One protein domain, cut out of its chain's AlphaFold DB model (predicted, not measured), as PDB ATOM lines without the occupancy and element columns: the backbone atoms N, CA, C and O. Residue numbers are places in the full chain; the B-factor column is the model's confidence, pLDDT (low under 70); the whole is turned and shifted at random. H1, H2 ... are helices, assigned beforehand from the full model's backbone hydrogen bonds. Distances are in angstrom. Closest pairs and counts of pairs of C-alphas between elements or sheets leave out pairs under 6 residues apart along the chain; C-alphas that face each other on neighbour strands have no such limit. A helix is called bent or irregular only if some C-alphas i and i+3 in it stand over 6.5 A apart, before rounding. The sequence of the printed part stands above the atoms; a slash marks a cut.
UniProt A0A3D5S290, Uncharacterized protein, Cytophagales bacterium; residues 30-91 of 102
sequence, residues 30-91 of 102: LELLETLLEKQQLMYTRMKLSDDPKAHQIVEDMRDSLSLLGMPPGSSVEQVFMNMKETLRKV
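What this domain is: This is residues 30 to 91 of the 102 residues of an uncharacterized protein of Cytophagales bacterium (UniProt A0A3D5S290). Three helices make an elongated body: H1 and H3 lie side by side and run opposite ways, while H2 folds back from the end of H1 at a slant, making a V with it, and H3 begins near the later half of H2. The tight turn that joins H1 and H2 makes one end of the long axis, where residues 49 to 54 stick out, and the last residue of H3 lies toward the other end, near the first residue of H1. The printed part has 62 residues with three named helices, in the order H1, H2, H3, and no named strand; the class is all helix. The whole is compact, with a radius of gyration of the C-alphas of 12.2 A, and the C-alphas span 38 by 25 by 14 A along their three main axes.

Where its parts are: H1 covers residues 30 to 48, from Leu 30 to Lys 48, and is the longest helix by residues, with 19. Its first C-alpha stands at (28.061, 3.225, 36.275) and its last at (43.385, -9.667, 18.964), 26.5 A from the first. Residues 49 to 52 lead on to H2, which covers residues 53 to 68, from Pro 53 to Leu 68, and is 23.3 A long from first to last C-alpha. C-alpha 53 stands at (40.325, -15.961, 11.611). Residues 69 to 76 then lead to H3, residues 77 to 91, from Val 77 to Val 91, which is 21.1 A long from first to last C-alpha. It begins with C-alpha 77 at (40.151, 0.573, 20.142) and ends with C-alpha 91 at (30.722, 11.323, 35.698). None of the three helices is bent.

How they stand to each other: H1 and H2 form a helical hairpin, two helices that follow each other, touch and run opposite ways. Their lines stand at a steep tilt of 42 degrees. They touch with a part of each, residues 44 to 48 of H1 and residues 55 to 59 of H2, and their closest C-alphas are those of Met 47 and Ala 55, 4.8 A apart. Their centres are 14.1 A apart. H1 and H3 touch at a shallow tilt of 10 degrees and run opposite ways. Their closest C-alphas are those of Leu 30 and Leu 88, 6.9 A apart, and their centres are 11.7 A apart. H2 and H3 only just touch, with 3 pairs of C-alphas within 8 A, between residues 63 to 66 of H2 and residues 77 to 80 of H3. The closest of these are the C-alphas of Arg 63 and Val 77, 6.5 A apart. These two helices run the same way at a steep tilt of 46 degrees, and their centres are 18.6 A apart. Of the three pairs of helices one is at a shallow tilt, and the helix packing is only just mostly crossed. In H1, H2 and H3 every pair of O i and N i+4 is within hydrogen-bond range.

The domain as a whole: The two C-alphas farthest apart are those of Asp 51 and Val 91, 37.7 A, while the first and last printed C-alphas, of Leu 30 and Val 91, are 8.5 A apart. Residues 49 to 54, of which 53 and 54 belong to H2, stand free. The printed part runs from residue 30 to residue 91 with no cut. The link from H1 to H2 is tight, with 4 residues, and the link from H2 to H3 is short but not tight, with 8 residues. The mean pLDDT of the printed part is 86.7, and it is under 70 at Pro 73, in the link from H2 to H3.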
ATOM      1  N   LEU A  30      26.656   2.951  36.592       88.88
ATOM      2  CA  LEU A  30      28.061   3.225  36.275       88.88
ATOM      3  C   LEU A  30      28.963   2.025  36.606       88.88
ATOM      4  O   LEU A  30      29.809   1.669  35.789       88.88
ATOM      5  N   GLU A  31      28.747   1.346  37.738       91.06
ATOM      6  CA  GLU A  31      29.474   0.121  38.114       91.06
ATOM      7  C   GLU A  31      29.243  -1.035  37.122       91.06
ATOM      8  O   GLU A  31      30.175  -1.760  36.749       91.06
ATOM      9  N   LEU A  32      27.999  -1.205  36.656       91.19
ATOM     10  CA  LEU A  32      27.667  -2.188  35.619       91.19
ATOM     11  C   LEU A  32      28.360  -1.851  34.294       91.19
ATOM     12  O   LEU A  32      28.884  -2.752  33.632       91.19
ATOM     13  N   LEU A  33      28.399  -0.569  33.922       90.25
ATOM     14  CA  LEU A  33      29.052  -0.104  32.700       90.25
ATOM     15  C   LEU A  33      30.571  -0.296  32.770       90.25
ATOM     16  O   LEU A  33      31.166  -0.792  31.814       90.25
ATOM     17  N   GLU A  34      31.192  -0.004  33.914       90.88
ATOM     18  CA  GLU A  34      32.611  -0.274  34.167       90.88
ATOM     19  C   GLU A  34      32.918  -1.775  34.030       90.88
ATOM     20  O   GLU A  34      33.819  -2.163  33.280       90.88
ATOM     21  N   THR A  35      32.096  -2.634  34.641       92.38
ATOM     22  CA  THR A  35      32.230  -4.098  34.541       92.38
ATOM     23  C   THR A  35      32.098  -4.597  33.098       92.38
ATOM     24  O   THR A  35      32.853  -5.476  32.661       92.38
ATOM     25  N   LEU A  36      31.140  -4.057  32.338       91.81
ATOM     26  CA  LEU A  36      30.956  -4.397  30.928       91.81
ATOM     27  C   LEU A  36      32.192  -4.007  30.108       91.81
ATOM     28  O   LEU A  36      32.713  -4.840  29.360       91.81
ATOM     29  N   LEU A  37      32.686  -2.778  30.274       90.56
ATOM     30  CA  LEU A  37      33.855  -2.277  29.549       90.56
ATOM     31  C   LEU A  37      35.107  -3.109  29.836       90.56
ATOM     32  O   LEU A  37      35.854  -3.432  28.914       90.56
ATOM     33  N   GLU A  38      35.336  -3.507  31.088       91.75
ATOM     34  CA  GLU A  38      36.461  -4.376  31.443       91.75
ATOM     35  C   GLU A  38      36.383  -5.740  30.751       91.75
ATOM     36  O   GLU A  38      37.376  -6.227  30.194       91.75
ATOM     37  N   LYS A  39      35.195  -6.354  30.729       92.69
ATOM     38  CA  LYS A  39      34.973  -7.632  30.040       92.69
ATOM     39  C   LYS A  39      35.176  -7.506  28.535       92.69
ATOM     40  O   LYS A  39      35.819  -8.373  27.940       92.69
ATOM     41  N   GLN A  40      34.675  -6.435  27.927       90.62
ATOM     42  CA  GLN A  40      34.851  -6.165  26.501       90.62
ATOM     43  C   GLN A  40      36.319  -5.898  26.149       90.62
ATOM     44  O   GLN A  40      36.809  -6.447  25.163       90.62
ATOM     45  N   GLN A  41      37.058  -5.159  26.983       91.38
ATOM     46  CA  GLN A  41      38.494  -4.933  26.801       91.38
ATOM     47  C   GLN A  41      39.287  -6.246  26.880       91.38
ATOM     48  O   GLN A  41      40.189  -6.491  26.069       91.38
ATOM     49  N   LEU A  42      38.947  -7.117  27.834       92.19
ATOM     50  CA  LEU A  42      39.573  -8.431  27.970       92.19
ATOM     51  C   LEU A  42      39.248  -9.335  26.774       92.19
ATOM     52  O   LEU A  42      40.145  -9.997  26.251       92.19
ATOM     53  N   MET A  43      37.991  -9.352  26.324       90.56
ATOM     54  CA  MET A  43      37.565 -10.095  25.136       90.56
ATOM     55  C   MET A  43      38.311  -9.610  23.894       90.56
ATOM     56  O   MET A  43      38.927 -10.421  23.210       90.56
ATOM     57  N   TYR A  44      38.334  -8.298  23.650       90.81
ATOM     58  CA  TYR A  44      39.082  -7.688  22.553       90.81
ATOM     59  C   TYR A  44      40.555  -8.095  22.583       90.81
ATOM     60  O   TYR A  44      41.090  -8.558  21.580       90.81
ATOM     61  N   THR A  45      41.200  -7.996  23.748       91.56
ATOM     62  CA  THR A  45      42.613  -8.368  23.902       91.56
ATOM     63  C   THR A  45      42.842  -9.843  23.572       91.56
ATOM     64  O   THR A  45      43.777 -10.170  22.847       91.56
ATOM     65  N   ARG A  46      41.969 -10.741  24.051       92.06
ATOM     66  CA  ARG A  46      42.041 -12.178  23.739       92.06
ATOM     67  C   ARG A  46      41.862 -12.448  22.250       92.06
ATOM     68  O   ARG A  46      42.626 -13.221  21.690       92.06
ATOM     69  N   MET A  47      40.876 -11.813  21.619       91.94
ATOM     70  CA  MET A  47      40.585 -12.016  20.198       91.94
ATOM     71  C   MET A  47      41.692 -11.448  19.306       91.94
ATOM     72  O   MET A  47      42.092 -12.088  18.342       91.94
ATOM     73  N   LYS A  48      42.258 -10.292  19.669       89.56
ATOM     74  CA  LYS A  48      43.385  -9.667  18.964       89.56
ATOM     75  C   LYS A  48      44.651 -10.531  18.981       89.56
ATOM     76  O   LYS A  48      45.436 -10.462  18.043       89.56
ATOM     77  N   LEU A  49      44.859 -11.304  20.049       92.19
ATOM     78  CA  LEU A  49      46.001 -12.213  20.212       92.19
ATOM     79  C   LEU A  49      45.725 -13.639  19.711       92.19
ATOM     80  O   LEU A  49      46.601 -14.494  19.816       92.19
ATOM     81  N   SER A  50      44.514 -13.914  19.226       92.62
ATOM     82  CA  SER A  50      44.133 -15.218  18.694       92.62
ATOM     83  C   SER A  50      44.580 -15.356  17.240       92.62
ATOM     84  O   SER A  50      44.462 -14.407  16.468       92.62
ATOM     85  N   ASP A  51      45.007 -16.560  16.857       91.56
ATOM     86  CA  ASP A  51      45.280 -16.929  15.461       91.56
ATOM     87  C   ASP A  51      44.011 -17.401  14.714       91.56
ATOM     88  O   ASP A  51      44.073 -17.754  13.536       91.56
ATOM     89  N   ASP A  52      42.852 -17.457  15.388       93.00
ATOM     90  CA  ASP A  52      41.577 -17.840  14.768       93.00
ATOM     91  C   ASP A  52      41.067 -16.711  13.846       93.00
ATOM     92  O   ASP A  52      40.761 -15.618  14.336       93.00
ATOM     93  N   PRO A  53      40.874 -16.954  12.534       89.25
ATOM     94  CA  PRO A  53      40.325 -15.961  11.611       89.25
ATOM     95  C   PRO A  53      38.983 -15.363  12.055       89.25
ATOM     96  O   PRO A  53      38.709 -14.195  11.781       89.25
ATOM     97  N   LYS A  54      38.147 -16.127  12.773       87.88
ATOM     98  CA  LYS A  54      36.882 -15.622  13.327       87.88
ATOM     99  C   LYS A  54      37.102 -14.599  14.438       87.88
ATOM    100  O   LYS A  54      36.309 -13.674  14.575       87.88
ATOM    101  N   ALA A  55      38.175 -14.736  15.214       90.06
ATOM    102  CA  ALA A  55      38.518 -13.779  16.259       90.06
ATOM    103  C   ALA A  55      38.904 -12.417  15.665       90.06
ATOM    104  O   ALA A  55      38.528 -11.380  16.209       90.06
ATOM    105  N   HIS A  56      39.583 -12.409  14.513       87.19
ATOM    106  CA  HIS A  56      39.858 -11.172  13.782       87.19
ATOM    107  C   HIS A  56      38.575 -10.489  13.307       87.19
ATOM    108  O   HIS A  56      38.474  -9.273  13.414       87.19
ATOM    109  N   GLN A  57      37.574 -11.256  12.867       89.12
ATOM    110  CA  GLN A  57      36.288 -10.684  12.469       89.12
ATOM    111  C   GLN A  57      35.565 -10.008  13.644       89.12
ATOM    112  O   GLN A  57      35.127  -8.876  13.505       89.12
ATOM    113  N   ILE A  58      35.556 -10.628  14.829       85.56
ATOM    114  CA  ILE A  58      34.980 -10.023  16.048       85.56
ATOM    115  C   ILE A  58      35.683  -8.704  16.418       85.56
ATOM    116  O   ILE A  58      35.056  -7.766  16.911       85.56
ATOM    117  N   VAL A  59      36.998  -8.623  16.200       87.62
ATOM    118  CA  VAL A  59      37.779  -7.401  16.438       87.62
ATOM    119  C   VAL A  59      37.394  -6.288  15.461       87.62
ATOM    120  O   VAL A  59      37.271  -5.138  15.885       87.62
ATOM    121  N   GLU A  60      37.196  -6.614  14.185       86.88
ATOM    122  CA  GLU A  60      36.722  -5.657  13.176       86.88
ATOM    123  C   GLU A  60      35.287  -5.197  13.472       86.88
ATOM    124  O   GLU A  60      35.043  -3.996  13.541       86.88
ATOM    125  N   ASP A  61      34.372  -6.114  13.797       86.94
ATOM    126  CA  ASP A  61      32.984  -5.776  14.150       86.94
ATOM    127  C   ASP A  61      32.922  -4.818  15.358       86.94
ATOM    128  O   ASP A  61      32.100  -3.895  15.420       86.94
ATOM    129  N   MET A  62      33.829  -4.998  16.327       82.81
ATOM    130  CA  MET A  62      33.964  -4.082  17.458       82.81
ATOM    131  C   MET A  62      34.470  -2.701  17.017       82.81
ATOM    132  O   MET A  62      33.962  -1.693  17.505       82.81
ATOM    133  N   ARG A  63      35.430  -2.617  16.087       82.62
ATOM    134  CA  ARG A  63      35.915  -1.334  15.532       82.62
ATOM    135  C   ARG A  63      34.819  -0.580  14.789       82.62
ATOM    136  O   ARG A  63      34.672   0.631  14.979       82.62
ATOM    137  N   ASP A  64      34.032  -1.295  13.998       84.38
ATOM    138  CA  ASP A  64      32.917  -0.722  13.251       84.38
ATOM    139  C   ASP A  64      31.846  -0.184  14.204       84.38
ATOM    140  O   ASP A  64      31.396   0.955  14.065       84.38
ATOM    141  N   SER A  65      31.518  -0.952  15.248       81.12
ATOM    142  CA  SER A  65      30.573  -0.532  16.288       81.12
ATOM    143  C   SER A  65      31.015   0.754  16.995       81.12
ATOM    144  O   SER A  65      30.194   1.630  17.252       81.12
ATOM    145  N   LEU A  66      32.312   0.914  17.271       77.12
ATOM    146  CA  LEU A  66      32.847   2.134  17.884       77.12
ATOM    147  C   LEU A  66      32.796   3.339  16.937       77.12
ATOM    148  O   LEU A  66      32.533   4.455  17.379       77.12
ATOM    149  N   SER A  67      32.999   3.119  15.636       74.75
ATOM    150  CA  SER A  67      32.886   4.175  14.621       74.75
ATOM    151  C   SER A  67      31.450   4.699  14.510       74.75
ATOM    152  O   SER A  67      31.238   5.901  14.349       74.75
ATOM    153  N   LEU A  68      30.450   3.821  14.666       74.00
ATOM    154  CA  LEU A  68      29.033   4.206  14.715       74.00
ATOM    155  C   LEU A  68      28.686   5.069  15.935       74.00
ATOM    156  O   LEU A  68      27.769   5.884  15.859       74.00
ATOM    157  N   LEU A  69      29.432   4.934  17.033       70.81
ATOM    158  CA  LEU A  69      29.263   5.734  18.252       70.81
ATOM    159  C   LEU A  69      29.946   7.111  18.170       70.81
ATOM    160  O   LEU A  69      30.138   7.769  19.187       70.81
ATOM    161  N   GLY A  70      30.316   7.562  16.967       70.62
ATOM    162  CA  GLY A  70      30.878   8.895  16.741       70.62
ATOM    163  C   GLY A  70      32.368   9.011  17.058       70.62
ATOM    164  O   GLY A  70      32.893  10.125  17.115       70.62
ATOM    165  N   MET A  71      33.069   7.888  17.245       75.62
ATOM    166  CA  MET A  71      34.511   7.926  17.470       75.62
ATOM    167  C   MET A  71      35.256   8.390  16.205       75.62
ATOM    168  O   MET A  71      34.910   7.970  15.097       75.62
ATOM    169  N   PRO A  72      36.294   9.240  16.340       75.50
ATOM    170  CA  PRO A  72      37.026   9.761  15.195       75.50
ATOM    171  C   PRO A  72      37.649   8.650  14.339       75.50
ATOM    172  O   PRO A  72      38.226   7.697  14.880       75.50
ATOM    173  N   PRO A  73      37.627   8.788  13.001       68.56
ATOM    174  CA  PRO A  73      38.319   7.854  12.127       68.56
ATOM    175  C   PRO A  73      39.820   7.861  12.445       68.56
ATOM    176  O   PRO A  73      40.472   8.905  12.425       68.56
ATOM    177  N   GLY A  74      40.368   6.684  12.754       74.19
ATOM    178  CA  GLY A  74      41.777   6.501  13.115       74.19
ATOM    179  C   GLY A  74      42.063   6.392  14.616       74.19
ATOM    180  O   GLY A  74      43.206   6.115  14.979       74.19
ATOM    181  N   SER A  75      41.065   6.550  15.493       81.00
ATOM    182  CA  SER A  75      41.217   6.190  16.908       81.00
ATOM    183  C   SER A  75      41.408   4.679  17.064       81.00
ATOM    184  O   SER A  75      40.664   3.884  16.490       81.00
ATOM    185  N   SER A  76      42.402   4.261  17.851       85.38
ATOM    186  CA  SER A  76      42.573   2.843  18.178       85.38
ATOM    187  C   SER A  76      41.530   2.404  19.208       85.38
ATOM    188  O   SER A  76      41.136   3.185  20.073       85.38
ATOM    189  N   VAL A  77      41.112   1.136  19.170       85.19
ATOM    190  CA  VAL A  77      40.151   0.573  20.142       85.19
ATOM    191  C   VAL A  77      40.638   0.762  21.586       85.19
ATOM    192  O   VAL A  77      39.856   1.030  22.492       85.19
ATOM    193  N   GLU A  78      41.948   0.683  21.807       87.31
ATOM    194  CA  GLU A  78      42.574   0.920  23.105       87.31
ATOM    195  C   GLU A  78      42.406   2.373  23.578       87.31
ATOM    196  O   GLU A  78      42.107   2.594  24.752       87.31
ATOM    197  N   GLN A  79      42.549   3.356  22.680       87.88
ATOM    198  CA  GLN A  79      42.271   4.763  22.991       87.88
ATOM    199  C   GLN A  79      40.795   4.970  23.329       87.88
ATOM    200  O   GLN A  79      40.480   5.702  24.263       87.88
ATOM    201  N   VAL A  80      39.892   4.289  22.618       86.69
ATOM    202  CA  VAL A  80      38.453   4.361  22.892       86.69
ATOM    203  C   VAL A  80      38.137   3.845  24.298       86.69
ATOM    204  O   VAL A  80      37.500   4.556  25.071       86.69
ATOM    205  N   PHE A  81      38.643   2.665  24.676       88.94
ATOM    206  CA  PHE A  81      38.460   2.139  26.034       88.94
ATOM    207  C   PHE A  81      39.039   3.069  27.104       88.94
ATOM    208  O   PHE A  81      38.437   3.230  28.164       88.94
ATOM    209  N   MET A  82      40.197   3.682  26.843       89.38
ATOM    210  CA  MET A  82      40.804   4.637  27.771       89.38
ATOM    211  C   MET A  82      39.903   5.860  27.975       89.38
ATOM    212  O   MET A  82      39.612   6.213  29.115       89.38
ATOM    213  N   ASN A  83      39.410   6.444  26.882       88.00
ATOM    214  CA  ASN A  83      38.534   7.610  26.926       88.00
ATOM    215  C   ASN A  83      37.206   7.288  27.626       88.00
ATOM    216  O   ASN A  83      36.772   8.053  28.476       88.00
ATOM    217  N   MET A  84      36.594   6.131  27.344       88.25
ATOM    218  CA  MET A  84      35.354   5.701  28.009       88.25
ATOM    219  C   MET A  84      35.531   5.558  29.526       88.25
ATOM    220  O   MET A  84      34.673   5.996  30.291       88.25
ATOM    221  N   LYS A  85      36.659   4.991  29.977       89.81
ATOM    222  CA  LYS A  85      36.984   4.896  31.410       89.81
ATOM    223  C   LYS A  85      37.212   6.268  32.044       89.81
ATOM    224  O   LYS A  85      36.813   6.484  33.185       89.81
ATOM    225  N   GLU A  86      37.842   7.191  31.322       90.62
ATOM    226  CA  GLU A  86      38.023   8.565  31.790       90.62
ATOM    227  C   GLU A  86      36.679   9.291  31.927       90.62
ATOM    228  O   GLU A  86      36.424   9.895  32.967       90.62
ATOM    229  N   THR A  87      35.797   9.184  30.931       88.94
ATOM    230  CA  THR A  87      34.448   9.766  30.977       88.94
ATOM    231  C   THR A  87      33.640   9.204  32.143       88.94
ATOM    232  O   THR A  87      33.092   9.975  32.923       88.94
ATOM    233  N   LEU A  88      33.631   7.878  32.327       89.25
ATOM    234  CA  LEU A  88      32.978   7.233  33.473       89.25
ATOM    235  C   LEU A  88      33.474   7.779  34.812       89.25
ATOM    236  O   LEU A  88      32.680   8.056  35.709       89.25
ATOM    237  N   ARG A  89      34.791   7.955  34.940       89.75
ATOM    238  CA  ARG A  89      35.384   8.525  36.144       89.75
ATOM    239  C   ARG A  89      34.919   9.962  36.370       89.75
ATOM    240  O   ARG A  89      34.550  10.282  37.490       89.75
ATOM    241  N   LYS A  90      34.912  10.805  35.336       89.62
ATOM    242  CA  LYS A  90      34.454  12.200  35.449       89.62
ATOM    243  C   LYS A  90      32.984  12.293  35.846       89.62
ATOM    244  O   LYS A  90      32.648  13.117  36.688       89.62
ATOM    245  N   VAL A  91      32.135  11.423  35.297       87.62
ATOM    246  CA  VAL A  91      30.722  11.323  35.698       87.62
ATOM    247  C   VAL A  91      30.608  10.937  37.172       87.62
ATOM    248  O   VAL A  91      29.881  11.577  37.925       87.62
TER     249      VAL A  91